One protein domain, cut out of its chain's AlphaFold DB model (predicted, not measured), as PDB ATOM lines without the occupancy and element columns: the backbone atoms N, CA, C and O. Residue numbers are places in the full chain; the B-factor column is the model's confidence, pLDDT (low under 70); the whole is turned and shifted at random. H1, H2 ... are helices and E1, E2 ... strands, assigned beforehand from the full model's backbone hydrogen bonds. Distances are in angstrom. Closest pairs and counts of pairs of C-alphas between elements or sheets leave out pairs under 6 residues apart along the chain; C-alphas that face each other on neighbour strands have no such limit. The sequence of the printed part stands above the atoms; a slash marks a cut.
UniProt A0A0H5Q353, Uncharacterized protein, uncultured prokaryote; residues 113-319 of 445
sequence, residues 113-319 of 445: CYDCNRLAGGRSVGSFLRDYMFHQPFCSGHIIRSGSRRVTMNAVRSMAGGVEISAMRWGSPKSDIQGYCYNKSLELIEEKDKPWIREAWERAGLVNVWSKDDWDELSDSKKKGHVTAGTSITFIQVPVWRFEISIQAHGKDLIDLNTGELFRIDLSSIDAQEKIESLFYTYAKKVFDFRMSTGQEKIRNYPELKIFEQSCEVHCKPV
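This is residues 113 to 319 of the 445 residues of an uncharacterized protein of uncultured prokaryote (UniProt A0A0H5Q353). A five-stranded antiparallel sheet, in the order E1 E7 E5 E4 E3, has H1 and H8 across one face; a loose cluster of H2 to H6 lies past one end of E5 and E7, and a small antiparallel sheet, E9 E8 E11, past the other end of E7, next to H8. The short antiparallel pair E2 E10 packs on H1 through E2. The printed part has 207 residues with eight named helices and eleven named strands, in the order E1 H1 E2 E3 E4 E5 H2 H3 H4 H5 H6 E6 E7 H7 E8 E9 H8 E10 E11. The class is mixed; the whole is compact, with a radius of gyration of the C-alphas of 18.7 A and spans of 58 by 46 by 32 A.

E1, residues 113 to 116, is an edge strand beside E7, residues 241 to 248 (N 114 and O 243, 2.8 A). Next come E5, residues 177 to 183 (N 180 and O 244, 2.9 A), E4, residues 163 to 170 (N 181 and O 168, 2.8 A), and E3, residues 151 to 157 (N 154 and O 167, 2.9 A). E3 E4 E5 form a meander, each strand the antiparallel neighbour of the one before. H1, residues 125 to 134, and H8, residues 273 to 287, are on the same face, at heights of 8.4 A and 7.9 A over the sheet. H2, residues 184 to 190, is on the opposite face and touches H6, residues 232 to 235 (C-alphas of Leu 186 and Ile 233, 6.2 A). H4, residues 212 to 216, only just touches H6, with 3 pairs of C-alphas within 8 A. H3, residues 195 to 203, is near H2; H5, residues 220 to 229, is close to H2 but not clearly touching. E6, residues 236 to 238, runs on into E7 at 94 degrees. H7, residues 249 to 252, only grazes both larger sheets. E8, residues 253 to 256, has E9, residues 262 to 264, and E11, residues 316 to 318, as neighbours (N 263 and O 254, 2.9 A; N 255 and O 317, 3.0 A). E2, residues 143 to 145, pairs with E10, residues 290 to 292 (N 144 and O 291, 2.8 A). Every O i to N i+4 pair is within hydrogen-bond range in H1 to H5, and 10 of 11 in H8.

E1 begins at C-alpha 113 (140.977, 114.310, 186.016); E11 ends at C-alpha 318 (139.247, 99.397, 193.292). E7 is 22.7 A long, H8 20.6 A.

The printed part has no cut. E10 to E11 is a long link. Mean pLDDT is 91.3; residue 161 is under 70.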
ATOM      1  N   CYS A 113     139.889 113.801 186.841       97.94
ATOM      2  CA  CYS A 113     140.977 114.310 186.016       97.94
ATOM      3  C   CYS A 113     142.096 114.903 186.866       97.94
ATOM      4  O   CYS A 113     141.819 115.512 187.891       97.94
ATOM      5  N   TYR A 114     143.331 114.780 186.385       98.44
ATOM      6  CA  TYR A 114     144.520 115.479 186.863       98.44
ATOM      7  C   TYR A 114     145.107 116.278 185.705       98.44
ATOM      8  O   TYR A 114     145.591 115.705 184.723       98.44
ATOM      9  N   ASP A 115     145.046 117.596 185.818       98.56
ATOM     10  CA  ASP A 115     145.603 118.539 184.861       98.56
ATOM     11  C   ASP A 115     146.975 119.021 185.326       98.56
ATOM     12  O   ASP A 115     147.158 119.351 186.499       98.56
ATOM     13  N   CYS A 116     147.943 119.081 184.413       98.25
ATOM     14  CA  CYS A 116     149.291 119.556 184.713       98.25
ATOM     15  C   CYS A 116     150.017 120.099 183.481       98.25
ATOM     16  O   CYS A 116     149.770 119.680 182.349       98.25
ATOM     17  N   ASN A 117     150.968 121.008 183.699       97.81
ATOM     18  CA  ASN A 117     151.931 121.385 182.661       97.81
ATOM     19  C   ASN A 117     153.079 120.371 182.558       97.81
ATOM     20  O   ASN A 117     153.584 120.098 181.467       97.81
ATOM     21  N   ARG A 118     153.495 119.816 183.702       97.62
ATOM     22  CA  ARG A 118     154.589 118.851 183.848       97.62
ATOM     23  C   ARG A 118     154.198 117.764 184.844       97.62
ATOM     24  O   ARG A 118     153.413 117.994 185.758       97.62
ATOM     25  N   LEU A 119     154.766 116.582 184.648       97.62
ATOM     26  CA  LEU A 119     154.673 115.467 185.586       97.62
ATOM     27  C   LEU A 119     155.572 115.716 186.798       97.62
ATOM     28  O   LEU A 119     156.490 116.540 186.735       97.62
ATOM     29  N   ALA A 120     155.362 114.940 187.861       95.38
ATOM     30  CA  ALA A 120     156.212 114.968 189.048       95.38
ATOM     31  C   ALA A 120     157.708 114.911 188.685       95.38
ATOM     32  O   ALA A 120     158.136 114.155 187.805       95.38
ATOM     33  N   GLY A 121     158.507 115.749 189.349       92.56
ATOM     34  CA  GLY A 121     159.932 115.904 189.039       92.56
ATOM     35  C   GLY A 121     160.231 116.701 187.760       92.56
ATOM     36  O   GLY A 121     161.334 116.592 187.226       92.56
ATOM     37  N   GLY A 122     159.271 117.477 187.242       95.12
ATOM     38  CA  GLY A 122     159.468 118.423 186.133       95.12
ATOM     39  C   GLY A 122     159.474 117.801 184.730       95.12
ATOM     40  O   GLY A 122     159.752 118.488 183.737       95.12
ATOM     41  N   ARG A 123     159.159 116.505 184.607       94.94
ATOM     42  CA  ARG A 123     159.177 115.779 183.327       94.94
ATOM     43  C   ARG A 123     158.068 116.281 182.393       94.94
ATOM     44  O   ARG A 123     156.914 116.411 182.786       94.94
ATOM     45  N   SER A 124     158.410 116.513 181.124       95.69
ATOM     46  CA  SER A 124     157.422 116.825 180.083       95.69
ATOM     47  C   SER A 124     156.524 115.618 179.802       95.69
ATOM     48  O   SER A 124     157.017 114.502 179.615       95.69
ATOM     49  N   VAL A 125     155.214 115.849 179.709       96.94
ATOM     50  CA  VAL A 125     154.230 114.807 179.378       96.94
ATOM     51  C   VAL A 125     154.471 114.264 177.968       96.94
ATOM     52  O   VAL A 125     154.474 113.053 177.773       96.94
ATOM     53  N   GLY A 126     154.767 115.131 176.993       94.25
ATOM     54  CA  GLY A 126     155.063 114.708 175.621       94.25
ATOM     55  C   GLY A 126     156.301 113.808 175.531       94.25
ATOM     56  O   GLY A 126     156.273 112.785 174.846       94.25
ATOM     57  N   SER A 127     157.365 114.140 176.273       93.06
ATOM     58  CA  SER A 127     158.558 113.285 176.376       93.06
ATOM     59  C   SER A 127     158.227 111.954 177.044       93.06
ATOM     60  O   SER A 127     158.567 110.911 176.505       93.06
ATOM     61  N   PHE A 128     157.472 111.971 178.147       96.50
ATOM     62  CA  PHE A 128     157.020 110.750 178.817       96.50
ATOM     63  C   PHE A 128     156.245 109.812 177.881       96.50
ATOM     64  O   PHE A 128     156.531 108.616 177.848       96.50
ATOM     65  N   LEU A 129     155.292 110.335 177.100       96.00
ATOM     66  CA  LEU A 129     154.520 109.529 176.151       96.00
ATOM     67  C   LEU A 129     155.406 108.959 175.036       96.00
ATOM     68  O   LEU A 129     155.218 107.812 174.630       96.00
ATOM     69  N   ARG A 130     156.386 109.737 174.556       93.50
ATOM     70  CA  ARG A 130     157.366 109.282 173.560       93.50
ATOM     71  C   ARG A 130     158.237 108.157 174.120       93.50
ATOM     72  O   ARG A 130     158.362 107.123 173.469       93.50
ATOM     73  N   ASP A 131     158.780 108.335 175.319       93.50
ATOM     74  CA  ASP A 131     159.624 107.344 175.988       93.50
ATOM     75  C   ASP A 131     158.834 106.057 176.257       93.50
ATOM     76  O   ASP A 131     159.307 104.958 175.983       93.50
ATOM     77  N   TYR A 132     157.583 106.181 176.702       94.81
ATOM     78  CA  TYR A 132     156.705 105.032 176.911       94.81
ATOM     79  C   TYR A 132     156.466 104.209 175.639       94.81
ATOM     80  O   TYR A 132     156.396 102.983 175.709       94.81
ATOM     81  N   MET A 133     156.348 104.862 174.482       93.12
ATOM     82  CA  MET A 133     156.036 104.176 173.226       93.12
ATOM     83  C   MET A 133     157.256 103.646 172.484       93.12
ATOM     84  O   MET A 133     157.153 102.614 171.822       93.12
ATOM     85  N   PHE A 134     158.374 104.369 172.530       91.62
ATOM     86  CA  PHE A 134     159.470 104.165 171.582       91.62
ATOM     87  C   PHE A 134     160.807 103.828 172.234       91.62
ATOM     88  O   PHE A 134     161.737 103.456 171.520       91.62
ATOM     89  N   HIS A 135     160.935 103.944 173.558       92.44
ATOM     90  CA  HIS A 135     162.193 103.607 174.209       92.44
ATOM     91  C   HIS A 135     162.490 102.111 174.055       92.44
ATOM     92  O   HIS A 135     161.617 101.264 174.250       92.44
ATOM     93  N   GLN A 136     163.738 101.783 173.710       90.50
ATOM     94  CA  GLN A 136     164.147 100.405 173.449       90.50
ATOM     95  C   GLN A 136     163.866  99.498 174.661       90.50
ATOM     96  O   GLN A 136     164.263  99.847 175.780       90.50
ATOM     97  N   PRO A 137     163.224  98.331 174.459       89.06
ATOM     98  CA  PRO A 137     162.978  97.379 175.530       89.06
ATOM     99  C   PRO A 137     164.261  96.955 176.247       89.06
ATOM    100  O   PRO A 137     165.293  96.751 175.616       89.06
ATOM    101  N   PHE A 138     164.166  96.774 177.565       87.31
ATOM    102  CA  PHE A 138     165.252  96.308 178.449       87.31
ATOM    103  C   PHE A 138     166.463  97.245 178.582       87.31
ATOM    104  O   PHE A 138     167.400  96.925 179.305       87.31
ATOM    105  N   CYS A 139     166.428  98.432 177.977       91.12
ATOM    106  CA  CYS A 139     167.420  99.478 178.215       91.12
ATOM    107  C   CYS A 139     167.004 100.381 179.387       91.12
ATOM    108  O   CYS A 139     165.819 100.473 179.721       91.12
ATOM    109  N   SER A 140     167.975 101.070 179.999       92.44
ATOM    110  CA  SER A 140     167.688 102.153 180.954       92.44
ATOM    111  C   SER A 140     166.766 103.180 180.295       92.44
ATOM    112  O   SER A 140     167.002 103.539 179.146       92.44
ATOM    113  N   GLY A 141     165.700 103.594 180.984       92.38
ATOM    114  CA  GLY A 141     164.651 104.460 180.435       92.38
ATOM    115  C   GLY A 141     163.455 103.728 179.813       92.38
ATOM    116  O   GLY A 141     162.418 104.354 179.616       92.38
ATOM    117  N   HIS A 142     163.521 102.409 179.583       94.31
ATOM    118  CA  HIS A 142     162.362 101.627 179.124       94.31
ATOM    119  C   HIS A 142     161.212 101.709 180.139       94.31
ATOM    120  O   HIS A 142     161.369 101.264 181.280       94.31
ATOM    121  N   ILE A 143     160.057 102.235 179.721       95.31
ATOM    122  CA  ILE A 143     158.863 102.361 180.564       95.31
ATOM    123  C   ILE A 143     157.867 101.259 180.215       95.31
ATOM    124  O   ILE A 143     157.507 101.060 179.058       95.31
ATOM    125  N   ILE A 144     157.358 100.580 181.234       93.88
ATOM    126  CA  ILE A 144     156.236  99.651 181.119       93.88
ATOM    127  C   ILE A 144     155.059 100.139 181.958       93.88
ATOM    128  O   ILE A 144     155.233 100.888 182.917       93.88
ATOM    129  N   ARG A 145     153.854  99.677 181.622       93.56
ATOM    130  CA  ARG A 145     152.659  99.870 182.449       93.56
ATOM    131  C   ARG A 145     152.132  98.525 182.920       93.56
ATOM    132  O   ARG A 145     151.983  97.607 182.108       93.56
ATOM    133  N   SER A 146     151.790  98.421 184.195       88.44
ATOM    134  CA  SER A 146     151.069  97.265 184.722       88.44
ATOM    135  C   SER A 146     149.649  97.180 184.138       88.44
ATOM    136  O   SER A 146     149.007  98.178 183.811       88.44
ATOM    137  N   GLY A 147     149.126  95.959 184.006       83.12
ATOM    138  CA  GLY A 147     147.764  95.706 183.530       83.12
ATOM    139  C   GLY A 147     147.658  95.484 182.017       83.12
ATOM    140  O   GLY A 147     148.474  94.792 181.413       83.12
ATOM    141  N   SER A 148     146.590  96.006 181.400       80.81
ATOM    142  CA  SER A 148     146.323  95.803 179.967       80.81
ATOM    143  C   SER A 148     147.462  96.342 179.101       80.81
ATOM    144  O   SER A 148     147.820  97.511 179.236       80.81
ATOM    145  N   ARG A 149     147.924  95.511 178.156       84.44
ATOM    146  CA  ARG A 149     148.917  95.852 177.120       84.44
ATOM    147  C   ARG A 149     148.326  96.609 175.927       84.44
ATOM    148  O   ARG A 149     149.066  97.082 175.076       84.44
ATOM    149  N   ARG A 150     146.995  96.695 175.830       90.06
ATOM    150  CA  ARG A 150     146.324  97.453 174.767       90.06
ATOM    151  C   ARG A 150     146.531  98.949 174.986       90.06
ATOM    152  O   ARG A 150     146.130  99.461 176.032       90.06
ATOM    153  N   VAL A 151     147.068  99.618 173.973       92.50
ATOM    154  CA  VAL A 151     147.234 101.073 173.908       92.50
ATOM    155  C   VAL A 151     146.615 101.576 172.609       92.50
ATOM    156  O   VAL A 151     146.640 100.890 171.586       92.50
ATOM    157  N   THR A 152     146.002 102.750 172.648       94.19
ATOM    158  CA  THR A 152     145.552 103.486 171.460       94.19
ATOM    159  C   THR A 152     146.105 104.896 171.561       94.19
ATOM    160  O   THR A 152     146.076 105.481 172.640       94.19
ATOM    161  N   MET A 153     146.643 105.417 170.467       93.50
ATOM    162  CA  MET A 153     147.383 106.673 170.455       93.50
ATOM    163  C   MET A 153     146.905 107.535 169.294       93.50
ATOM    164  O   MET A 153     146.788 107.033 168.176       93.50
ATOM    165  N   ASN A 154     146.683 108.817 169.569       92.50
ATOM    166  CA  ASN A 154     146.503 109.838 168.548       92.50
ATOM    167  C   ASN A 154     147.841 110.553 168.388       92.50
ATOM    168  O   ASN A 154     148.406 111.053 169.366       92.50
ATOM    169  N   ALA A 155     148.361 110.558 167.166       91.00
ATOM    170  CA  ALA A 155     149.617 111.207 166.860       91.00
ATOM    171  C   ALA A 155     149.611 111.769 165.442       91.00
ATOM    172  O   ALA A 155     149.007 111.192 164.537       91.00
ATOM    173  N   VAL A 156     150.329 112.871 165.269       85.62
ATOM    174  CA  VAL A 156     150.571 113.520 163.983       85.62
ATOM    175  C   VAL A 156     152.032 113.289 163.628       85.62
ATOM    176  O   VAL A 156     152.921 113.356 164.481       85.62
ATOM    177  N   ARG A 157     152.298 112.966 162.365       83.50
ATOM    178  CA  ARG A 157     153.659 112.841 161.847       83.50
ATOM    179  C   ARG A 157     153.905 114.003 160.907       83.50
ATOM    180  O   ARG A 157     153.219 114.118 159.896       83.50
ATOM    181  N   SER A 158     154.879 114.844 161.227       74.88
ATOM    182  CA  SER A 158     155.322 115.867 160.285       74.88
ATOM    183  C   SER A 158     156.371 115.290 159.328       74.88
ATOM    184  O   SER A 158     157.004 114.272 159.599       74.88
ATOM    185  N   MET A 159     156.522 115.918 158.160       72.94
ATOM    186  CA  MET A 159     157.496 115.487 157.147       72.94
ATOM    187  C   MET A 159     158.945 115.729 157.598       72.94
ATOM    188  O   MET A 159     159.830 114.955 157.248       72.94
ATOM    189  N   ALA A 160     159.173 116.793 158.377       70.00
ATOM    190  CA  ALA A 160     160.490 117.203 158.871       70.00
ATOM    191  C   ALA A 160     160.710 116.912 160.369       70.00
ATOM    192  O   ALA A 160     161.852 116.826 160.816       70.00
ATOM    193  N   GLY A 161     159.640 116.766 161.152       60.41
ATOM    194  CA  GLY A 161     159.693 116.468 162.579       60.41
ATOM    195  C   GLY A 161     159.262 115.033 162.872       60.41
ATOM    196  O   GLY A 161     158.616 114.361 162.071       60.41
ATOM    197  N   GLY A 162     159.657 114.528 164.037       78.38
ATOM    198  CA  GLY A 162     159.266 113.194 164.480       78.38
ATOM    199  C   GLY A 162     157.755 113.046 164.713       78.38
ATOM    200  O   GLY A 162     156.937 113.894 164.369       78.38
ATOM    201  N   VAL A 163     157.377 111.939 165.347       86.44
ATOM    202  CA  VAL A 163     155.988 111.705 165.768       86.44
ATOM    203  C   VAL A 163     155.642 112.632 166.933       86.44
ATOM    204  O   VAL A 163     156.376 112.653 167.924       86.44
ATOM    205  N   GLU A 164     154.536 113.360 166.844       88.31
ATOM    206  CA  GLU A 164     153.974 114.168 167.926       88.31
ATOM    207  C   GLU A 164     152.706 113.501 168.453       88.31
ATOM    208  O   GLU A 164     151.732 113.319 167.728       88.31
ATOM    209  N   ILE A 165     152.741 113.069 169.713       93.06
ATOM    210  CA  ILE A 165     151.632 112.363 170.355       93.06
ATOM    211  C   ILE A 165     150.745 113.407 171.023       93.06
ATOM    212  O   ILE A 165     151.242 114.128 171.879       93.06
ATOM    213  N   SER A 166     149.457 113.463 170.681       93.81
ATOM    214  CA  SER A 166     148.489 114.396 171.281       93.81
ATOM    215  C   SER A 166     147.579 113.731 172.314       93.81
ATOM    216  O   SER A 166     147.106 114.392 173.239       93.81
ATOM    217  N   ALA A 167     147.357 112.419 172.195       95.88
ATOM    218  CA  ALA A 167     146.588 111.649 173.162       95.88
ATOM    219  C   ALA A 167     147.001 110.175 173.212       95.88
ATOM    220  O   ALA A 167     147.442 109.586 172.224       95.88
ATOM    221  N   MET A 168     146.786 109.552 174.367       96.25
ATOM    222  CA  MET A 168     146.995 108.134 174.606       96.25
ATOM    223  C   MET A 168     145.906 107.577 175.522       96.25
ATOM    224  O   MET A 168     145.542 108.179 176.528       96.25
ATOM    225  N   ARG A 169     145.391 106.399 175.179       95.44
ATOM    226  CA  ARG A 169     144.430 105.629 175.972       95.44
ATOM    227  C   ARG A 169     145.035 104.275 176.303       95.44
ATOM    228  O   ARG A 169     145.521 103.577 175.410       95.44
ATOM    229  N   TRP A 170     144.911 103.860 177.559       94.06
ATOM    230  CA  TRP A 170     145.339 102.539 178.012       94.06
ATOM    231  C   TRP A 170     144.134 101.652 178.332       94.06
ATOM    232  O   TRP A 170     143.309 101.969 179.188       94.06
ATOM    233  N   GLY A 171     144.057 100.490 177.682       89.25
ATOM    234  CA  GLY A 171     142.989  99.511 177.881       89.25
ATOM    235  C   GLY A 171     141.871  99.542 176.835       89.25
ATOM    236  O   GLY A 171     141.984 100.128 175.760       89.25
ATOM    237  N   SER A 172     140.797  98.807 177.131       86.50
ATOM    238  CA  SER A 172     139.626  98.694 176.257       86.50
ATOM    239  C   SER A 172     138.667  99.874 176.467       86.50
ATOM    240  O   SER A 172     138.345 100.165 177.619       86.50
ATOM    241  N   PRO A 173     138.102 100.465 175.393       83.69
ATOM    242  CA  PRO A 173     137.004 101.434 175.482       83.69
ATOM    243  C   PRO A 173     135.734 100.907 176.166       83.69
ATOM    244  O   PRO A 173     134.853 101.676 176.533       83.69
ATOM    245  N   LYS A 174     135.616  99.580 176.293       85.31
ATOM    246  CA  LYS A 174     134.497  98.901 176.959       85.31
ATOM    247  C   LYS A 174     134.799  98.551 178.421       85.31
ATOM    248  O   LYS A 174     134.003  97.865 179.043       85.31
ATOM    249  N   SER A 175     135.968  98.935 178.939       86.88
ATOM    250  CA  SER A 175     136.346  98.659 180.327       86.88
ATOM    251  C   SER A 175     135.527  99.512 181.290       86.88
ATOM    252  O   SER A 175     135.200 100.661 180.994       86.88
ATOM    253  N   ASP A 176     135.256  98.967 182.469       88.94
ATOM    254  CA  ASP A 176     134.581  99.680 183.554       88.94
ATOM    255  C   ASP A 176     135.454 100.770 184.185       88.94
ATOM    256  O   ASP A 176     134.949 101.680 184.833       88.94
ATOM    257  N   ILE A 177     136.770 100.678 183.986       92.94
ATOM    258  CA  ILE A 177     137.745 101.691 184.386       92.94
ATOM    259  C   ILE A 177     138.644 101.963 183.183       92.94
ATOM    260  O   ILE A 177     139.247 101.029 182.639       92.94
ATOM    261  N   GLN A 178     138.729 103.218 182.758       93.06
ATOM    262  CA  GLN A 178     139.453 103.622 181.552       93.06
ATOM    263  C   GLN A 178     140.396 104.777 181.866       93.06
ATOM    264  O   GLN A 178     139.979 105.735 182.504       93.06
ATOM    265  N   GLY A 179     141.648 104.672 181.415       94.94
ATOM    266  CA  GLY A 179     142.675 105.694 181.608       94.94
ATOM    267  C   GLY A 179     143.079 106.364 180.307       94.94
ATOM    268  O   GLY A 179     143.324 105.680 179.305       94.94
ATOM    269  N   TYR A 180     143.205 107.682 180.359       95.44
ATOM    270  CA  TYR A 180     143.509 108.545 179.227       95.44
ATOM    271  C   TYR A 180     144.528 109.599 179.622       95.44
ATOM    272  O   TYR A 180     144.534 110.060 180.757       95.44
ATOM    273  N   CYS A 181     145.347 110.007 178.668       97.69
ATOM    274  CA  CYS A 181     146.161 111.204 178.740       97.69
ATOM    275  C   CYS A 181     146.001 111.954 177.425       97.69
ATOM    276  O   CYS A 181     146.144 111.344 176.367       97.69
ATOM    277  N   TYR A 182     145.718 113.250 177.456       97.75
ATOM    278  CA  TYR A 182     145.628 114.056 176.241       97.75
ATOM    279  C   TYR A 182     145.992 115.513 176.495       97.75
ATOM    280  O   TYR A 182     145.917 115.999 177.625       97.75
ATOM    281  N   ASN A 183     146.409 116.205 175.439       97.44
ATOM    282  CA  ASN A 183     146.650 117.639 175.485       97.44
ATOM    283  C   ASN A 183     145.294 118.354 175.572       97.44
ATOM    284  O   ASN A 183     144.558 118.436 174.588       97.44
ATOM    285  N   LYS A 184     144.942 118.831 176.768       97.38
ATOM    286  CA  LYS A 184     143.636 119.441 177.025       97.38
ATOM    287  C   LYS A 184     143.545 120.834 176.424       97.38
ATOM    288  O   LYS A 184     142.484 121.212 175.945       97.38
ATOM    289  N   SER A 185     144.656 121.567 176.383       97.31
ATOM    290  CA  SER A 185     144.721 122.845 175.671       97.31
ATOM    291  C   SER A 185     144.384 122.683 174.190       97.31
ATOM    292  O   SER A 185     143.665 123.515 173.651       97.31
ATOM    293  N   LEU A 186     144.855 121.599 173.561       95.62
ATOM    294  CA  LEU A 186     144.529 121.280 172.172       95.62
ATOM    295  C   LEU A 186     143.044 120.942 172.009       95.62
ATOM    296  O   LEU A 186     142.384 121.558 171.184       95.62
ATOM    297  N   GLU A 187     142.490 120.060 172.847       95.56
ATOM    298  CA  GLU A 187     141.054 119.725 172.789       95.56
ATOM    299  C   GLU A 187     140.149 120.956 172.953       95.56
ATOM    300  O   GLU A 187     139.159 121.082 172.235       95.56
ATOM    301  N   LEU A 188     140.493 121.890 173.845       95.38
ATOM    302  CA  LEU A 188     139.702 123.110 174.044       95.38
ATOM    303  C   LEU A 188     139.719 124.050 172.830       95.38
ATOM    304  O   LEU A 188     138.761 124.795 172.640       95.38
ATOM    305  N   ILE A 189     140.789 124.029 172.031       93.62
ATOM    306  CA  ILE A 189     140.917 124.836 170.810       93.62
ATOM    307  C   ILE A 189     140.175 124.176 169.642       93.62
ATOM    308  O   ILE A 189     139.503 124.865 168.876       93.62
ATOM    309  N   GLU A 190     140.292 122.853 169.504       92.38
ATOM    310  CA  GLU A 190     139.728 122.109 168.370       92.38
ATOM    311  C   GLU A 190     138.213 121.891 168.483       92.38
ATOM    312  O   GLU A 190     137.520 121.920 167.468       92.38
ATOM    313  N   GLU A 191     137.694 121.686 169.699       90.94
ATOM    314  CA  GLU A 191     136.286 121.334 169.920       90.94
ATOM    315  C   GLU A 191     135.446 122.531 170.376       90.94
ATOM    316  O   GLU A 191     134.584 123.037 169.654       90.94
ATOM    317  N   LYS A 192     135.644 122.962 171.625       88.94
ATOM    318  CA  LYS A 192     134.903 124.072 172.228       88.94
ATOM    319  C   LYS A 192     135.659 124.616 173.424       88.94
ATOM    320  O   LYS A 192     135.944 123.870 174.366       88.94
ATOM    321  N   ASP A 193     135.856 125.930 173.438       91.69
ATOM    322  CA  ASP A 193     136.485 126.587 174.570       91.69
ATOM    323  C   ASP A 193     135.591 126.534 175.819       91.69
ATOM    324  O   ASP A 193     134.371 126.739 175.764       91.69
ATOM    325  N   LYS A 194     136.207 126.236 176.965       93.75
ATOM    326  CA  LYS A 194     135.534 126.092 178.265       93.75
ATOM    327  C   LYS A 194     136.243 126.975 179.296       93.75
ATOM    328  O   LYS A 194     137.113 126.481 180.019       93.75
ATOM    329  N   PRO A 195     135.873 128.266 179.395       94.12
ATOM    330  CA  PRO A 195     136.570 129.234 180.245       94.12
ATOM    331  C   PRO A 195     136.684 128.806 181.712       94.12
ATOM    332  O   PRO A 195     137.746 128.939 182.307       94.12
ATOM    333  N   TRP A 196     135.647 128.167 182.264       95.19
ATOM    334  CA  TRP A 196     135.641 127.680 183.653       95.19
ATOM    335  C   TRP A 196     136.728 126.632 183.954       95.19
ATOM    336  O   TRP A 196     137.150 126.504 185.103       95.19
ATOM    337  N   ILE A 197     137.196 125.883 182.947       96.75
ATOM    338  CA  ILE A 197     138.322 124.950 183.102       96.75
ATOM    339  C   ILE A 197     139.631 125.737 183.204       96.75
ATOM    340  O   ILE A 197     140.446 125.466 184.081       96.75
ATOM    341  N   ARG A 198     139.807 126.754 182.353       96.00
ATOM    342  CA  ARG A 198     140.989 127.630 182.369       96.00
ATOM    343  C   ARG A 198     141.071 128.444 183.662       96.00
ATOM    344  O   ARG A 198     142.139 128.527 184.248       96.00
ATOM    345  N   GLU A 199     139.943 128.946 184.158       95.88
ATOM    346  CA  GLU A 199     139.855 129.606 185.469       95.88
ATOM    347  C   GLU A 199     140.237 128.655 186.617       95.88
ATOM    348  O   GLU A 199     140.838 129.061 187.612       95.88
ATOM    349  N   ALA A 200     139.889 127.366 186.520       96.62
ATOM    350  CA  ALA A 200     140.313 126.372 187.503       96.62
ATOM    351  C   ALA A 200     141.820 126.084 187.422       96.62
ATOM    352  O   ALA A 200     142.462 125.913 188.458       96.62
ATOM    353  N   TRP A 201     142.394 126.068 186.219       97.75
ATOM    354  CA  TRP A 201     143.840 125.964 186.013       97.75
ATOM    355  C   TRP A 201     144.587 127.153 186.603       97.75
ATOM    356  O   TRP A 201     145.524 126.953 187.372       97.75
ATOM    357  N   GLU A 202     144.134 128.368 186.312       96.81
ATOM    358  CA  GLU A 202     144.722 129.600 186.835       96.81
ATOM    359  C   GLU A 202     144.704 129.615 188.370       96.81
ATOM    360  O   GLU A 202     145.741 129.826 188.997       96.81
ATOM    361  N   ARG A 203     143.565 129.271 188.992       96.00
ATOM    362  CA  ARG A 203     143.457 129.144 190.459       96.00
ATOM    363  C   ARG A 203     144.392 128.088 191.048       96.00
ATOM    364  O   ARG A 203     144.855 128.252 192.174       96.00
ATOM    365  N   ALA A 204     144.674 127.020 190.307       96.00
ATOM    366  CA  ALA A 204     145.624 125.983 190.703       96.00
ATOM    367  C   ALA A 204     147.097 126.364 190.429       96.00
ATOM    368  O   ALA A 204     148.014 125.634 190.814       96.00
ATOM    369  N   GLY A 205     147.342 127.506 189.778       97.19
ATOM    370  CA  GLY A 205     148.672 127.968 189.383       97.19
ATOM    371  C   GLY A 205     149.231 127.271 188.141       97.19
ATOM    372  O   GLY A 205     150.444 127.280 187.936       97.19
ATOM    373  N   LEU A 206     148.376 126.642 187.332       97.69
ATOM    374  CA  LEU A 206     148.746 126.122 186.019       97.69
ATOM    375  C   LEU A 206     148.788 127.261 185.003       97.69
ATOM    376  O   LEU A 206     147.934 128.146 184.994       97.69
ATOM    377  N   VAL A 207     149.767 127.204 184.107       95.19
ATOM    378  CA  VAL A 207     149.953 128.209 183.059       95.19
ATOM    379  C   VAL A 207     149.472 127.630 181.741       95.19
ATOM    380  O   VAL A 207     149.907 126.557 181.333       95.19
ATOM    381  N   ASN A 208     148.602 128.343 181.032       95.75
ATOM    382  CA  ASN A 208     148.246 127.977 179.671       95.75
ATOM    383  C   ASN A 208     148.361 129.179 178.737       95.75
ATOM    384  O   ASN A 208     147.571 130.113 178.820       95.75
ATOM    385  N   VAL A 209     149.340 129.115 177.836       94.25
ATOM    386  CA  VAL A 209     149.604 130.146 176.829       94.25
ATOM    387  C   VAL A 209     149.316 129.546 175.462       94.25
ATOM    388  O   VAL A 209     149.837 128.474 175.134       94.25
ATOM    389  N   TRP A 210     148.446 130.212 174.712       94.00
ATOM    390  CA  TRP A 210     148.101 129.873 173.338       94.00
ATOM    391  C   TRP A 210     147.797 131.158 172.556       94.00
ATOM    392  O   TRP A 210     147.306 132.135 173.129       94.00
ATOM    393  N   SER A 211     148.099 131.161 171.260       93.06
ATOM    394  CA  SER A 211     147.840 132.259 170.327       93.06
ATOM    395  C   SER A 211     146.346 132.373 170.020       93.06
ATOM    396  O   SER A 211     145.877 131.922 168.974       93.06
ATOM    397  N   LYS A 212     145.585 132.942 170.958       89.44
ATOM    398  CA  LYS A 212     144.136 133.106 170.812       89.44
ATOM    399  C   LYS A 212     143.775 134.037 169.659       89.44
ATOM    400  O   LYS A 212     142.929 133.669 168.856       89.44
ATOM    401  N   ASP A 213     144.437 135.186 169.564       91.31
ATOM    402  CA  ASP A 213     144.143 136.185 168.534       91.31
ATOM    403  C   ASP A 213     144.400 135.606 167.133       91.31
ATOM    404  O   ASP A 213     143.495 135.587 166.302       91.31
ATOM    405  N   ASP A 214     145.573 134.985 166.926       91.94
ATOM    406  CA  ASP A 214     145.906 134.320 165.658       91.94
ATOM    407  C   ASP A 214     144.883 133.233 165.292       91.94
ATOM    408  O   ASP A 214     144.568 133.048 164.119       91.94
ATOM    409  N   TRP A 215     144.378 132.481 166.279       92.50
ATOM    410  CA  TRP A 215     143.379 131.439 166.046       92.50
ATOM    411  C   TRP A 215     142.008 132.028 165.722       92.50
ATOM    412  O   TRP A 215     141.344 131.566 164.793       92.50
ATOM    413  N   ASP A 216     141.566 133.034 166.471       90.94
ATOM    414  CA  ASP A 216     140.240 133.632 166.336       90.94
ATOM    415  C   ASP A 216     140.093 134.415 165.021       90.94
ATOM    416  O   ASP A 216     139.002 134.408 164.447       90.94
ATOM    417  N   GLU A 217     141.184 134.966 164.479       94.25
ATOM    418  CA  GLU A 217     141.239 135.595 163.149       94.25
ATOM    419  C   GLU A 217     141.060 134.609 161.978       94.25
ATOM    420  O   GLU A 217     140.732 135.007 160.853       94.25
ATOM    421  N   LEU A 218     141.258 133.305 162.198       93.44
ATOM    422  CA  LEU A 218     141.074 132.304 161.150       93.44
ATOM    423  C   LEU A 218     139.592 132.087 160.838       93.44
ATOM    424  O   LEU A 218     138.752 131.916 161.720       93.44
ATOM    425  N   SER A 219     139.288 131.952 159.545       95.56
ATOM    426  CA  SER A 219     137.984 131.451 159.116       95.56
ATOM    427  C   SER A 219     137.782 129.995 159.547       95.56
ATOM    428  O   SER A 219     138.739 129.218 159.621       95.56
ATOM    429  N   ASP A 220     136.528 129.584 159.742       93.56
ATOM    430  CA  ASP A 220     136.181 128.214 160.154       93.56
ATOM    431  C   ASP A 220     136.768 127.140 159.223       93.56
ATOM    432  O   ASP A 220     137.187 126.070 159.666       93.56
ATOM    433  N   SER A 221     136.867 127.443 157.924       95.06
ATOM    434  CA  SER A 221     137.504 126.564 156.936       95.06
ATOM    435  C   SER A 221     138.999 126.366 157.219       95.06
ATOM    436  O   SER A 221     139.491 125.235 157.202       95.06
ATOM    437  N   LYS A 222     139.722 127.445 157.550       94.94
ATOM    438  CA  LYS A 222     141.143 127.369 157.919       94.94
ATOM    439  C   LYS A 222     141.334 126.645 159.248       94.94
ATOM    440  O   LYS A 222     142.196 125.771 159.317       94.94
ATOM    441  N   LYS A 223     140.500 126.930 160.258       93.81
ATOM    442  CA  LYS A 223     140.500 126.207 161.547       93.81
ATOM    443  C   LYS A 223     140.353 124.702 161.321       93.81
ATOM    444  O   LYS A 223     141.200 123.924 161.748       93.81
ATOM    445  N   LYS A 224     139.353 124.290 160.535       93.88
ATOM    446  CA  LYS A 224     139.148 122.881 160.162       93.88
ATOM    447  C   LYS A 224     140.342 122.286 159.406       93.88
ATOM    448  O   LYS A 224     140.670 121.117 159.613       93.88
ATOM    449  N   GLY A 225     140.994 123.076 158.553       93.44
ATOM    450  CA  GLY A 225     142.234 122.697 157.874       93.44
ATOM    451  C   GLY A 225     143.365 122.378 158.854       93.44
ATOM    452  O   GLY A 225     143.976 121.317 158.742       93.44
ATOM    453  N   HIS A 226     143.588 123.237 159.852       92.56
ATOM    454  CA  HIS A 226     144.585 123.013 160.906       92.56
ATOM    455  C   HIS A 226     144.284 121.771 161.749       92.56
ATOM    456  O   HIS A 226     145.185 120.959 161.960       92.56
ATOM    457  N   VAL A 227     143.021 121.573 162.143       91.38
ATOM    458  CA  VAL A 227     142.579 120.379 162.890       91.38
ATOM    459  C   VAL A 227     142.834 119.111 162.077       91.38
ATOM    460  O   VAL A 227     143.455 118.167 162.555       91.38
ATOM    461  N   THR A 228     142.423 119.099 160.807       89.50
ATOM    462  CA  THR A 228     142.569 117.920 159.935       89.50
ATOM    463  C   THR A 228     144.037 117.597 159.651       89.50
ATOM    464  O   THR A 228     144.417 116.430 159.594       89.50
ATOM    465  N   ALA A 229     144.871 118.627 159.486       88.06
ATOM    466  CA  ALA A 229     146.308 118.477 159.282       88.06
ATOM    467  C   ALA A 229     147.079 118.187 160.584       88.06
ATOM    468  O   ALA A 229     148.268 117.870 160.523       88.06
ATOM    469  N   GLY A 230     146.436 118.316 161.750       87.75
ATOM    470  CA  GLY A 230     147.075 118.160 163.053       87.75
ATOM    471  C   GLY A 230     148.064 119.276 163.400       87.75
ATOM    472  O   GLY A 230     148.973 119.063 164.198       87.75
ATOM    473  N   THR A 231     147.924 120.455 162.790       89.94
ATOM    474  CA  THR A 231     148.815 121.606 163.007       89.94
ATOM    475  C   THR A 231     148.261 122.608 164.015       89.94
ATOM    476  O   THR A 231     148.967 123.536 164.378       89.94
ATOM    477  N   SER A 232     147.052 122.405 164.550       91.38
ATOM    478  CA  SER A 232     146.473 123.252 165.608       91.38
ATOM    479  C   SER A 232     147.362 123.353 166.859       91.38
ATOM    480  O   SER A 232     147.311 124.335 167.595       91.38
ATOM    481  N   ILE A 233     148.223 122.360 167.097       90.06
ATOM    482  CA  ILE A 233     149.165 122.364 168.220       90.06
ATOM    483  C   ILE A 233     150.191 123.502 168.147       90.06
ATOM    484  O   ILE A 233     150.669 123.944 169.190       90.06
ATOM    485  N   THR A 234     150.485 124.042 166.956       90.69
ATOM    486  CA  THR A 234     151.443 125.152 166.797       90.69
ATOM    487  C   THR A 234     150.954 126.453 167.424       90.69
ATOM    488  O   THR A 234     151.762 127.339 167.687       90.69
ATOM    489  N   PHE A 235     149.651 126.570 167.685       93.38
ATOM    490  CA  PHE A 235     149.062 127.719 168.369       93.38
ATOM    491  C   PHE A 235     149.202 127.629 169.893       93.38
ATOM    492  O   PHE A 235     148.794 128.549 170.587       93.38
ATOM    493  N   ILE A 236     149.757 126.543 170.444       94.00
ATOM    494  CA  ILE A 236     149.864 126.322 171.890       94.00
ATOM    495  C   ILE A 236     151.325 126.431 172.315       94.00
ATOM    496  O   ILE A 236     152.120 125.530 172.059       94.00
ATOM    497  N   GLN A 237     151.681 127.498 173.031       94.75
ATOM    498  CA  GLN A 237     153.042 127.673 173.547       94.75
ATOM    499  C   GLN A 237     153.265 126.920 174.865       94.75
ATOM    500  O   GLN A 237     154.334 126.351 175.082       94.75
ATOM    501  N   VAL A 238     152.262 126.894 175.750       95.69
ATOM    502  CA  VAL A 238     152.341 126.189 177.041       95.69
ATOM    503  C   VAL A 238     151.116 125.284 177.205       95.69
ATOM    504  O   VAL A 238     150.050 125.761 177.612       95.69
ATOM    505  N   PRO A 239     151.231 123.980 176.878       96.44
ATOM    506  CA  PRO A 239     150.110 123.056 176.963       96.44
ATOM    507  C   PRO A 239     149.827 122.640 178.410       96.44
ATOM    508  O   PRO A 239     150.741 122.442 179.218       96.44
ATOM    509  N   VAL A 240     148.548 122.439 178.706       98.19
ATOM    510  CA  VAL A 240     148.069 121.712 179.881       98.19
ATOM    511  C   VAL A 240     147.609 120.336 179.415       98.19
ATOM    512  O   VAL A 240     146.811 120.197 178.484       98.19
ATOM    513  N   TRP A 241     148.137 119.308 180.062       98.44
ATOM    514  CA  TRP A 241     147.824 117.912 179.808       98.44
ATOM    515  C   TRP A 241     146.884 117.381 180.872       98.44
ATOM    516  O   TRP A 241     147.087 117.640 182.055       98.44
ATOM    517  N   ARG A 242     145.911 116.583 180.441       98.56
ATOM    518  CA  ARG A 242     144.925 115.953 181.309       98.56
ATOM    519  C   ARG A 242     145.125 114.454 181.355       98.56
ATOM    520  O   ARG A 242     145.033 113.793 180.320       98.56
ATOM    521  N   PHE A 243     145.308 113.923 182.556       98.50
ATOM    522  CA  PHE A 243     145.157 112.505 182.855       98.50
ATOM    523  C   PHE A 243     143.751 112.266 183.381       98.50
ATOM    524  O   PHE A 243     143.386 112.776 184.433       98.50
ATOM    525  N   GLU A 244     142.951 111.503 182.654       98.12
ATOM    526  CA  GLU A 244     141.543 111.272 182.966       98.12
ATOM    527  C   GLU A 244     141.297 109.796 183.256       98.12
ATOM    528  O   GLU A 244     141.817 108.907 182.571       98.12
ATOM    529  N   ILE A 245     140.495 109.543 184.286       97.44
ATOM    530  CA  ILE A 245     140.044 108.216 184.674       97.44
ATOM    531  C   ILE A 245     138.523 108.205 184.642       97.44
ATOM    532  O   ILE A 245     137.875 108.813 185.490       97.44
ATOM    533  N   SER A 246     137.961 107.457 183.695       96.19
ATOM    534  CA  SER A 246     136.522 107.210 183.622       96.19
ATOM    535  C   SER A 246     136.162 105.922 184.356       96.19
ATOM    536  O   SER A 246     136.753 104.869 184.091       96.19
ATOM    537  N   ILE A 247     135.201 106.006 185.276       94.88
ATOM    538  CA  ILE A 247     134.767 104.922 186.161       94.88
ATOM    539  C   ILE A 247     133.269 104.684 185.956       94.88
ATOM    540  O   ILE A 247     132.441 105.564 186.188       94.88
ATOM    541  N   GLN A 248     132.900 103.471 185.555       90.31
ATOM    542  CA  GLN A 248     131.525 103.065 185.258       90.31
ATOM    543  C   GLN A 248     131.218 101.651 185.779       90.31
ATOM    544  O   GLN A 248     132.102 100.934 186.234       90.31
ATOM    545  N   ALA A 249     129.939 101.254 185.749       77.81
ATOM    546  CA  ALA A 249     129.470  99.893 186.071       77.81
ATOM    547  C   ALA A 249     130.102  99.267 187.344       77.81
ATOM    548  O   ALA A 249     129.864  99.811 188.431       77.81
ATOM    549  N   HIS A 250     130.848  98.159 187.238       70.75
ATOM    550  CA  HIS A 250     131.489  97.456 188.365       70.75
ATOM    551  C   HIS A 250     132.820  98.084 188.789       70.75
ATOM    552  O   HIS A 250     133.394  97.715 189.806       70.75
ATOM    553  N   GLY A 251     133.309  99.078 188.051       73.81
ATOM    554  CA  GLY A 251     134.517  99.817 188.398       73.81
ATOM    555  C   GLY A 251     134.378 100.659 189.663       73.81
ATOM    556  O   GLY A 251     135.385 101.171 190.129       73.81
ATOM    557  N   LYS A 252     133.164 100.809 190.206       83.00
ATOM    558  CA  LYS A 252     132.834 101.677 191.346       83.00
ATOM    559  C   LYS A 252     132.975 101.013 192.717       83.00
ATOM    560  O   LYS A 252     132.742 101.690 193.715       83.00
ATOM    561  N   ASP A 253     133.270  99.718 192.764       82.94
ATOM    562  CA  ASP A 253     133.377  98.980 194.019       82.94
ATOM    563  C   ASP A 253     134.801  99.142 194.586       82.94
ATOM    564  O   ASP A 253     135.807  98.959 193.888       82.94
ATOM    565  N   LEU A 254     134.887  99.531 195.854       83.94
ATOM    566  CA  LEU A 254     136.113  99.883 196.565       83.94
ATOM    567  C   LEU A 254     136.210  99.067 197.852       83.94
ATOM    568  O   LEU A 254     135.204  98.810 198.506       83.94
ATOM    569  N   ILE A 255     137.433  98.676 198.206       82.94
ATOM    570  CA  ILE A 255     137.756  98.152 199.533       82.94
ATOM    571  C   ILE A 255     138.656  99.154 200.253       82.94
ATOM    572  O   ILE A 255     139.651  99.608 199.675       82.94
ATOM    573  N   ASP A 256     138.306  99.495 201.485       81.19
ATOM    574  CA  ASP A 256     139.186 100.206 202.406       81.19
ATOM    575  C   ASP A 256     140.198  99.202 202.980       81.19
ATOM    576  O   ASP A 256     139.833  98.154 203.508       81.19
ATOM    577  N   LEU A 257     141.490  99.476 202.820       84.75
ATOM    578  CA  LEU A 257     142.565  98.577 203.243       84.75
ATOM    579  C   LEU A 257     142.838  98.634 204.750       84.75
ATOM    580  O   LEU A 257     143.447  97.700 205.271       84.75
ATOM    581  N   ASN A 258     142.408  99.693 205.436       83.69
ATOM    582  CA  ASN A 258     142.557  99.833 206.881       83.69
ATOM    583  C   ASN A 258     141.440  99.082 207.612       83.69
ATOM    584  O   ASN A 258     141.708  98.382 208.586       83.69
ATOM    585  N   THR A 259     140.196  99.220 207.144       75.44
ATOM    586  CA  THR A 259     139.025  98.607 207.798       75.44
ATOM    587  C   THR A 259     138.639  97.258 207.193       75.44
ATOM    588  O   THR A 259     137.987  96.448 207.848       75.44
ATOM    589  N   GLY A 260     139.031  96.993 205.944       73.38
ATOM    590  CA  GLY A 260     138.552  95.852 205.163       73.38
ATOM    591  C   GLY A 260     137.126  96.030 204.635       73.38
ATOM    592  O   GLY A 260     136.591  95.105 204.017       73.38
ATOM    593  N   GLU A 261     136.498  97.188 204.865       73.12
ATOM    594  CA  GLU A 261     135.122  97.440 204.457       73.12
ATOM    595  C   GLU A 261     135.004  97.624 202.950       73.12
ATOM    596  O   GLU A 261     135.813  98.280 202.289       73.12
ATOM    597  N   LEU A 262     133.942  97.041 202.411       77.12
ATOM    598  CA  LEU A 262     133.588  97.144 201.014       77.12
ATOM    599  C   LEU A 262     132.470  98.170 200.846       77.12
ATOM    600  O   LEU A 262     131.395  98.030 201.427       77.12
ATOM    601  N   PHE A 263     132.688  99.134 199.964       78.56
ATOM    602  CA  PHE A 263     131.701 100.153 199.646       78.56
ATOM    603  C   PHE A 263     131.722 100.502 198.157       78.56
ATOM    604  O   PHE A 263     132.564 100.038 197.385       78.56
ATOM    605  N   ARG A 264     130.751 101.307 197.731       83.31
ATOM    606  CA  ARG A 264     130.626 101.772 196.349       83.31
ATOM    607  C   ARG A 264     130.707 103.287 196.311       83.31
ATOM    608  O   ARG A 264     130.163 103.933 197.200       83.31
ATOM    609  N   ILE A 265     131.309 103.839 195.257       88.06
ATOM    610  CA  ILE A 265     131.316 105.292 195.036       88.06
ATOM    611  C   ILE A 265     129.881 105.829 195.039       88.06
ATOM    612  O   ILE A 265     129.031 105.401 194.245       88.06
ATOM    613  N   ASP A 266     129.650 106.818 195.889       87.88
ATOM    614  CA  ASP A 266     128.404 107.558 196.027       87.88
ATOM    615  C   ASP A 266     128.658 109.079 195.989       87.88
ATOM    616  O   ASP A 266     129.759 109.537 195.682       87.88
ATOM    617  N   LEU A 267     127.634 109.886 196.274       90.19
ATOM    618  CA  LEU A 267     127.786 111.346 196.298       90.19
ATOM    619  C   LEU A 267     128.595 111.853 197.501       90.19
ATOM    620  O   LEU A 267     129.185 112.924 197.405       90.19
ATOM    621  N   SER A 268     128.635 111.106 198.609       88.44
ATOM    622  CA  SER A 268     129.443 111.459 199.784       88.44
ATOM    623  C   SER A 268     130.938 111.242 199.539       88.44
ATOM    624  O   SER A 268     131.777 111.849 200.197       88.44
ATOM    625  N   SER A 269     131.277 110.423 198.543       87.56
ATOM    626  CA  SER A 269     132.647 110.156 198.107       87.56
ATOM    627  C   SER A 269     133.274 111.318 197.320       87.56
ATOM    628  O   SER A 269     134.460 111.262 197.014       87.56
ATOM    629  N   ILE A 270     132.499 112.344 196.940       92.75
ATOM    630  CA  ILE A 270     132.933 113.440 196.046       92.75
ATOM    631  C   ILE A 270     132.387 114.818 196.451       92.75
ATOM    632  O   ILE A 270     132.355 115.737 195.636       92.75
ATOM    633  N   ASP A 271     131.918 114.970 197.687       90.00
ATOM    634  CA  ASP A 271     131.359 116.227 198.207       90.00
ATOM    635  C   ASP A 271     132.421 117.214 198.726       90.00
ATOM    636  O   ASP A 271     132.087 118.341 199.086       90.00
ATOM    637  N   ALA A 272     133.696 116.817 198.723       91.75
ATOM    638  CA  ALA A 272     134.830 117.637 199.126       91.75
ATOM    639  C   ALA A 272     136.038 117.398 198.211       91.75
ATOM    640  O   ALA A 272     136.244 116.286 197.721       91.75
ATOM    641  N   GLN A 273     136.870 118.430 198.031       92.81
ATOM    642  CA  GLN A 273     138.051 118.377 197.161       92.81
ATOM    643  C   GLN A 273     139.016 117.253 197.564       92.81
ATOM    644  O   GLN A 273     139.403 116.456 196.719       92.81
ATOM    645  N   GLU A 274     139.325 117.118 198.855       92.94
ATOM    646  CA  GLU A 274     140.215 116.065 199.369       92.94
ATOM    647  C   GLU A 274     139.721 114.652 199.018       92.94
ATOM    648  O   GLU A 274     140.515 113.761 198.714       92.94
ATOM    649  N   LYS A 275     138.398 114.443 198.998       92.69
ATOM    650  CA  LYS A 275     137.810 113.154 198.614       92.69
ATOM    651  C   LYS A 275     137.921 112.907 197.111       92.69
ATOM    652  O   LYS A 275     138.198 111.781 196.707       92.69
ATOM    653  N   ILE A 276     137.765 113.946 196.287       95.06
ATOM    654  CA  ILE A 276     137.976 113.865 194.833       95.06
ATOM    655  C   ILE A 276     139.446 113.532 194.531       95.06
ATOM    656  O   ILE A 276     139.716 112.664 193.700       95.06
ATOM    657  N   GLU A 277     140.391 114.161 195.233       95.50
ATOM    658  CA  GLU A 277     141.827 113.874 195.118       95.50
ATOM    659  C   GLU A 277     142.154 112.444 195.542       95.50
ATOM    660  O   GLU A 277     142.749 111.685 194.772       95.50
ATOM    661  N   SER A 278     141.684 112.032 196.720       94.50
ATOM    662  CA  SER A 278     141.838 110.663 197.215       94.50
ATOM    663  C   SER A 278     141.261 109.633 196.236       94.50
ATOM    664  O   SER A 278     141.899 108.614 195.941       94.50
ATOM    665  N   LEU A 279     140.096 109.923 195.646       95.38
ATOM    666  CA  LEU A 279     139.485 109.088 194.617       95.38
ATOM    667  C   LEU A 279     140.358 109.019 193.358       95.38
ATOM    668  O   LEU A 279     140.606 107.922 192.852       95.38
ATOM    669  N   PHE A 280     140.868 110.152 192.869       96.94
ATOM    670  CA  PHE A 280     141.780 110.171 191.725       96.94
ATOM    671  C   PHE A 280     143.011 109.301 191.992       96.94
ATOM    672  O   PHE A 280     143.280 108.380 191.216       96.94
ATOM    673  N   TYR A 281     143.719 109.513 193.105       96.31
ATOM    674  CA  TYR A 281     144.938 108.762 193.420       96.31
ATOM    675  C   TYR A 281     144.674 107.264 193.628       96.31
ATOM    676  O   TYR A 281     145.466 106.429 193.179       96.31
ATOM    677  N   THR A 282     143.528 106.907 194.218       95.00
ATOM    678  CA  THR A 282     143.066 105.516 194.364       95.00
ATOM    679  C   THR A 282     143.016 104.790 193.025       95.00
ATOM    680  O   THR A 282     143.544 103.680 192.879       95.00
ATOM    681  N   TYR A 283     142.410 105.410 192.014       95.38
ATOM    682  CA  TYR A 283     142.322 104.802 190.691       95.38
ATOM    683  C   TYR A 283     143.602 104.986 189.874       95.38
ATOM    684  O   TYR A 283     143.961 104.080 189.117       95.38
ATOM    685  N   ALA A 284     144.335 106.085 190.054       95.31
ATOM    686  CA  ALA A 284     145.613 106.328 189.390       95.31
ATOM    687  C   ALA A 284     146.630 105.234 189.732       95.31
ATOM    688  O   ALA A 284     147.283 104.717 188.831       95.31
ATOM    689  N   LYS A 285     146.672 104.754 190.980       92.75
ATOM    690  CA  LYS A 285     147.529 103.624 191.386       92.75
ATOM    691  C   LYS A 285     147.233 102.317 190.635       92.75
ATOM    692  O   LYS A 285     148.090 101.447 190.531       92.75
ATOM    693  N   LYS A 286     146.010 102.152 190.119       90.69
ATOM    694  CA  LYS A 286     145.589 100.986 189.321       90.69
ATOM    695  C   LYS A 286     145.771 101.213 187.820       90.69
ATOM    696  O   LYS A 286     146.088 100.277 187.086       90.69
ATOM    697  N   VAL A 287     145.495 102.425 187.352       93.06
ATOM    698  CA  VAL A 287     145.390 102.765 185.926       93.06
ATOM    699  C   VAL A 287     146.686 103.363 185.382       93.06
ATOM    700  O   VAL A 287     146.986 103.219 184.205       93.06
ATOM    701  N   PHE A 288     147.501 103.982 186.212       95.19
ATOM    702  CA  PHE A 288     148.723 104.666 185.817       95.19
ATOM    703  C   PHE A 288     149.936 104.135 186.600       95.19
ATOM    704  O   PHE A 288     150.862 104.879 186.896       95.19
ATOM    705  N   ASP A 289     149.943 102.831 186.913       94.12
ATOM    706  CA  ASP A 289     151.117 102.127 187.455       94.12
ATOM    707  C   ASP A 289     152.150 101.926 186.339       94.12
ATOM    708  O   ASP A 289     152.127 100.932 185.599       94.12
ATOM    709  N   PHE A 290     153.005 102.933 186.183       95.69
ATOM    710  CA  PHE A 290     154.152 102.909 185.290       95.69
ATOM    711  C   PHE A 290     155.410 102.530 186.059       95.69
ATOM    712  O   PHE A 290     155.618 102.943 187.198       95.69
ATOM    713  N   ARG A 291     156.287 101.774 185.408       95.44
ATOM    714  CA  ARG A 291     157.588 101.385 185.954       95.44
ATOM    715  C   ARG A 291     158.660 101.610 184.916       95.44
ATOM    716  O   ARG A 291     158.423 101.362 183.735       95.44
ATOM    717  N   MET A 292     159.828 102.063 185.341       95.38
ATOM    718  CA  MET A 292     160.897 102.466 184.430       95.38
ATOM    719  C   MET A 292     162.185 101.729 184.761       95.38
ATOM    720  O   MET A 292     162.576 101.667 185.921       95.38
ATOM    721  N   SER A 293     162.855 101.190 183.744       95.25
ATOM    722  CA  SER A 293     164.181 100.599 183.917       95.25
ATOM    723  C   SER A 293     165.190 101.663 184.320       95.25
ATOM    724  O   SER A 293     165.267 102.715 183.687       95.25
ATOM    725  N   THR A 294     166.035 101.344 185.287       93.00
ATOM    726  CA  THR A 294     167.272 102.076 185.578       93.00
ATOM    727  C   THR A 294     168.502 101.225 185.242       93.00
ATOM    728  O   THR A 294     169.561 101.418 185.831       93.00
ATOM    729  N   GLY A 295     168.351 100.245 184.336       89.69
ATOM    730  CA  GLY A 295     169.403  99.311 183.918       89.69
ATOM    731  C   GLY A 295     169.203  97.863 184.381       89.69
ATOM    732  O   GLY A 295     170.089  97.037 184.195       89.69
ATOM    733  N   GLN A 296     168.059  97.526 184.985       90.56
ATOM    734  CA  GLN A 296     167.761  96.149 185.378       90.56
ATOM    735  C   GLN A 296     167.403  95.282 184.163       90.56
ATOM    736  O   GLN A 296     166.607  95.681 183.318       90.56
ATOM    737  N   GLU A 297     167.873  94.033 184.154       86.00
ATOM    738  CA  GLU A 297     167.526  93.054 183.111       86.00
ATOM    739  C   GLU A 297     166.073  92.554 183.209       86.00
ATOM    740  O   GLU A 297     165.432  92.227 182.210       86.00
ATOM    741  N   LYS A 298     165.529  92.458 184.431       90.31
ATOM    742  CA  LYS A 298     164.216  91.849 184.691       90.31
ATOM    743  C   LYS A 298     163.146  92.914 184.916       90.31
ATOM    744  O   LYS A 298     163.204  93.642 185.901       90.31
ATOM    745  N   ILE A 299     162.091  92.886 184.096       90.88
ATOM    746  CA  ILE A 299     160.944  93.819 184.151       90.88
ATOM    747  C   ILE A 299     160.323  93.926 185.552       90.88
ATOM    748  O   ILE A 299     159.970  95.010 186.001       90.88
ATOM    749  N   ARG A 300     160.208  92.808 186.280       90.62
ATOM    750  CA  ARG A 300     159.624  92.789 187.636       90.62
ATOM    751  C   ARG A 300     160.393  93.644 188.656       90.62
ATOM    752  O   ARG A 300     159.827  93.992 189.685       90.62
ATOM    753  N   ASN A 301     161.660  93.949 188.369       92.31
ATOM    754  CA  ASN A 301     162.530  94.763 189.210       92.31
ATOM    755  C   ASN A 301     162.508  96.245 188.805       92.31
ATOM    756  O   ASN A 301     163.250  97.027 189.392       92.31
ATOM    757  N   TYR A 302     161.716  96.633 187.800       94.81
ATOM    758  CA  TYR A 302     161.606  98.036 187.422       94.81
ATOM    759  C   TYR A 302     160.957  98.802 188.585       94.81
ATOM    760  O   TYR A 302     159.864  98.408 189.019       94.81
ATOM    761  N   PRO A 303     161.599  99.861 189.107       95.19
ATOM    762  CA  PRO A 303     160.993 100.715 190.117       95.19
ATOM    763  C   PRO A 303     159.761 101.442 189.572       95.19
ATOM    764  O   PRO A 303     159.637 101.686 188.368       95.19
ATOM    765  N   GLU A 304     158.854 101.797 190.482       95.00
ATOM    766  CA  GLU A 304     157.698 102.642 190.182       95.00
ATOM    767  C   GLU A 304     158.158 104.012 189.671       95.00
ATOM    768  O   GLU A 304     159.010 104.674 190.272       95.00
ATOM    769  N   LEU A 305     157.579 104.438 188.554       95.12
ATOM    770  CA  LEU A 305     157.768 105.764 187.999       95.12
ATOM    771  C   LEU A 305     156.663 106.673 188.538       95.12
ATOM    772  O   LEU A 305     155.532 106.647 188.054       95.12
ATOM    773  N   LYS A 306     157.007 107.506 189.521       93.81
ATOM    774  CA  LYS A 306     156.096 108.531 190.037       93.81
ATOM    775  C   LYS A 306     155.866 109.601 188.971       93.81
ATOM    776  O   LYS A 306     156.792 110.332 188.630       93.81
ATOM    777  N   ILE A 307     154.643 109.678 188.449       95.62
ATOM    778  CA  ILE A 307     154.260 110.677 187.437       95.62
ATOM    779  C   ILE A 307     153.350 111.785 187.983       95.62
ATOM    780  O   ILE A 307     153.279 112.853 187.382       95.62
ATOM    781  N   PHE A 308     152.700 111.569 189.128       96.56
ATOM    782  CA  PHE A 308     151.816 112.548 189.761       96.56
ATOM    783  C   PHE A 308     152.422 113.077 191.055       96.56
ATOM    784  O   PHE A 308     153.046 112.323 191.805       96.56
ATOM    785  N   GLU A 309     152.215 114.365 191.313       94.38
ATOM    786  CA  GLU A 309     152.386 114.925 192.650       94.38
ATOM    787  C   GLU A 309     151.225 114.414 193.508       94.38
ATOM    788  O   GLU A 309     150.091 114.347 193.029       94.38
ATOM    789  N   GLN A 310     151.500 114.007 194.748       89.75
ATOM    790  CA  GLN A 310     150.513 113.378 195.628       89.75
ATOM    791  C   GLN A 310     150.483 114.084 196.983       89.75
ATOM    792  O   GLN A 310     151.493 114.123 197.684       89.75
ATOM    793  N   SER A 311     149.319 114.638 197.330       81.19
ATOM    794  CA  SER A 311     149.068 115.386 198.569       81.19
ATOM    795  C   SER A 311     148.586 114.515 199.731       81.19
ATOM    796  O   SER A 311     148.797 114.883 200.883       81.19
ATOM    797  N   CYS A 312     147.949 113.372 199.456       82.75
ATOM    798  CA  CYS A 312     147.294 112.548 200.473       82.75
ATOM    799  C   CYS A 312     147.687 111.069 200.383       82.75
ATOM    800  O   CYS A 312     148.044 110.563 199.318       82.75
ATOM    801  N   GLU A 313     147.580 110.340 201.494       83.00
ATOM    802  CA  GLU A 313     147.708 108.884 201.475       83.00
ATOM    803  C   GLU A 313     146.459 108.219 200.882       83.00
ATOM    804  O   GLU A 313     145.345 108.734 200.944       83.00
ATOM    805  N   VAL A 314     146.665 107.058 200.259       84.31
ATOM    806  CA  VAL A 314     145.611 106.291 199.590       84.31
ATOM    807  C   VAL A 314     145.406 104.990 200.345       84.31
ATOM    808  O   VAL A 314     146.267 104.109 200.297       84.31
ATOM    809  N   HIS A 315     144.240 104.857 200.976       85.69
ATOM    810  CA  HIS A 315     143.856 103.664 201.738       85.69
ATOM    811  C   HIS A 315     142.830 102.790 201.015       85.69
ATOM    812  O   HIS A 315     142.558 101.680 201.448       85.69
ATOM    813  N   CYS A 316     142.275 103.251 199.894       87.88
ATOM    814  CA  CYS A 316     141.272 102.508 199.141       87.88
ATOM    815  C   CYS A 316     141.881 101.774 197.943       87.88
ATOM    816  O   CYS A 316     142.904 102.178 197.380       87.88
ATOM    817  N   LYS A 317     141.224 100.696 197.506       89.62
ATOM    818  CA  LYS A 317     141.599  99.960 196.293       89.62
ATOM    819  C   LYS A 317     140.371  99.568 195.466       89.62
ATOM    820  O   LYS A 317     139.464  98.936 196.005       89.62
ATOM    821  N   PRO A 318     140.353  99.829 194.142       89.56
ATOM    822  CA  PRO A 318     139.247  99.397 193.292       89.56
ATOM    823  C   PRO A 318     139.252  97.882 193.096       89.56
ATOM    824  O   PRO A 318     140.190  97.318 192.503       89.56
ATOM    825  N   VAL A 319     138.169  97.236 193.508       84.38
ATOM    826  CA  VAL A 319     137.947  95.792 193.403       84.38
ATOM    827  C   VAL A 319     136.810  95.510 192.431       84.38
ATOM    828  O   VAL A 319     135.955  96.348 192.191       84.38
TER     829      VAL A 319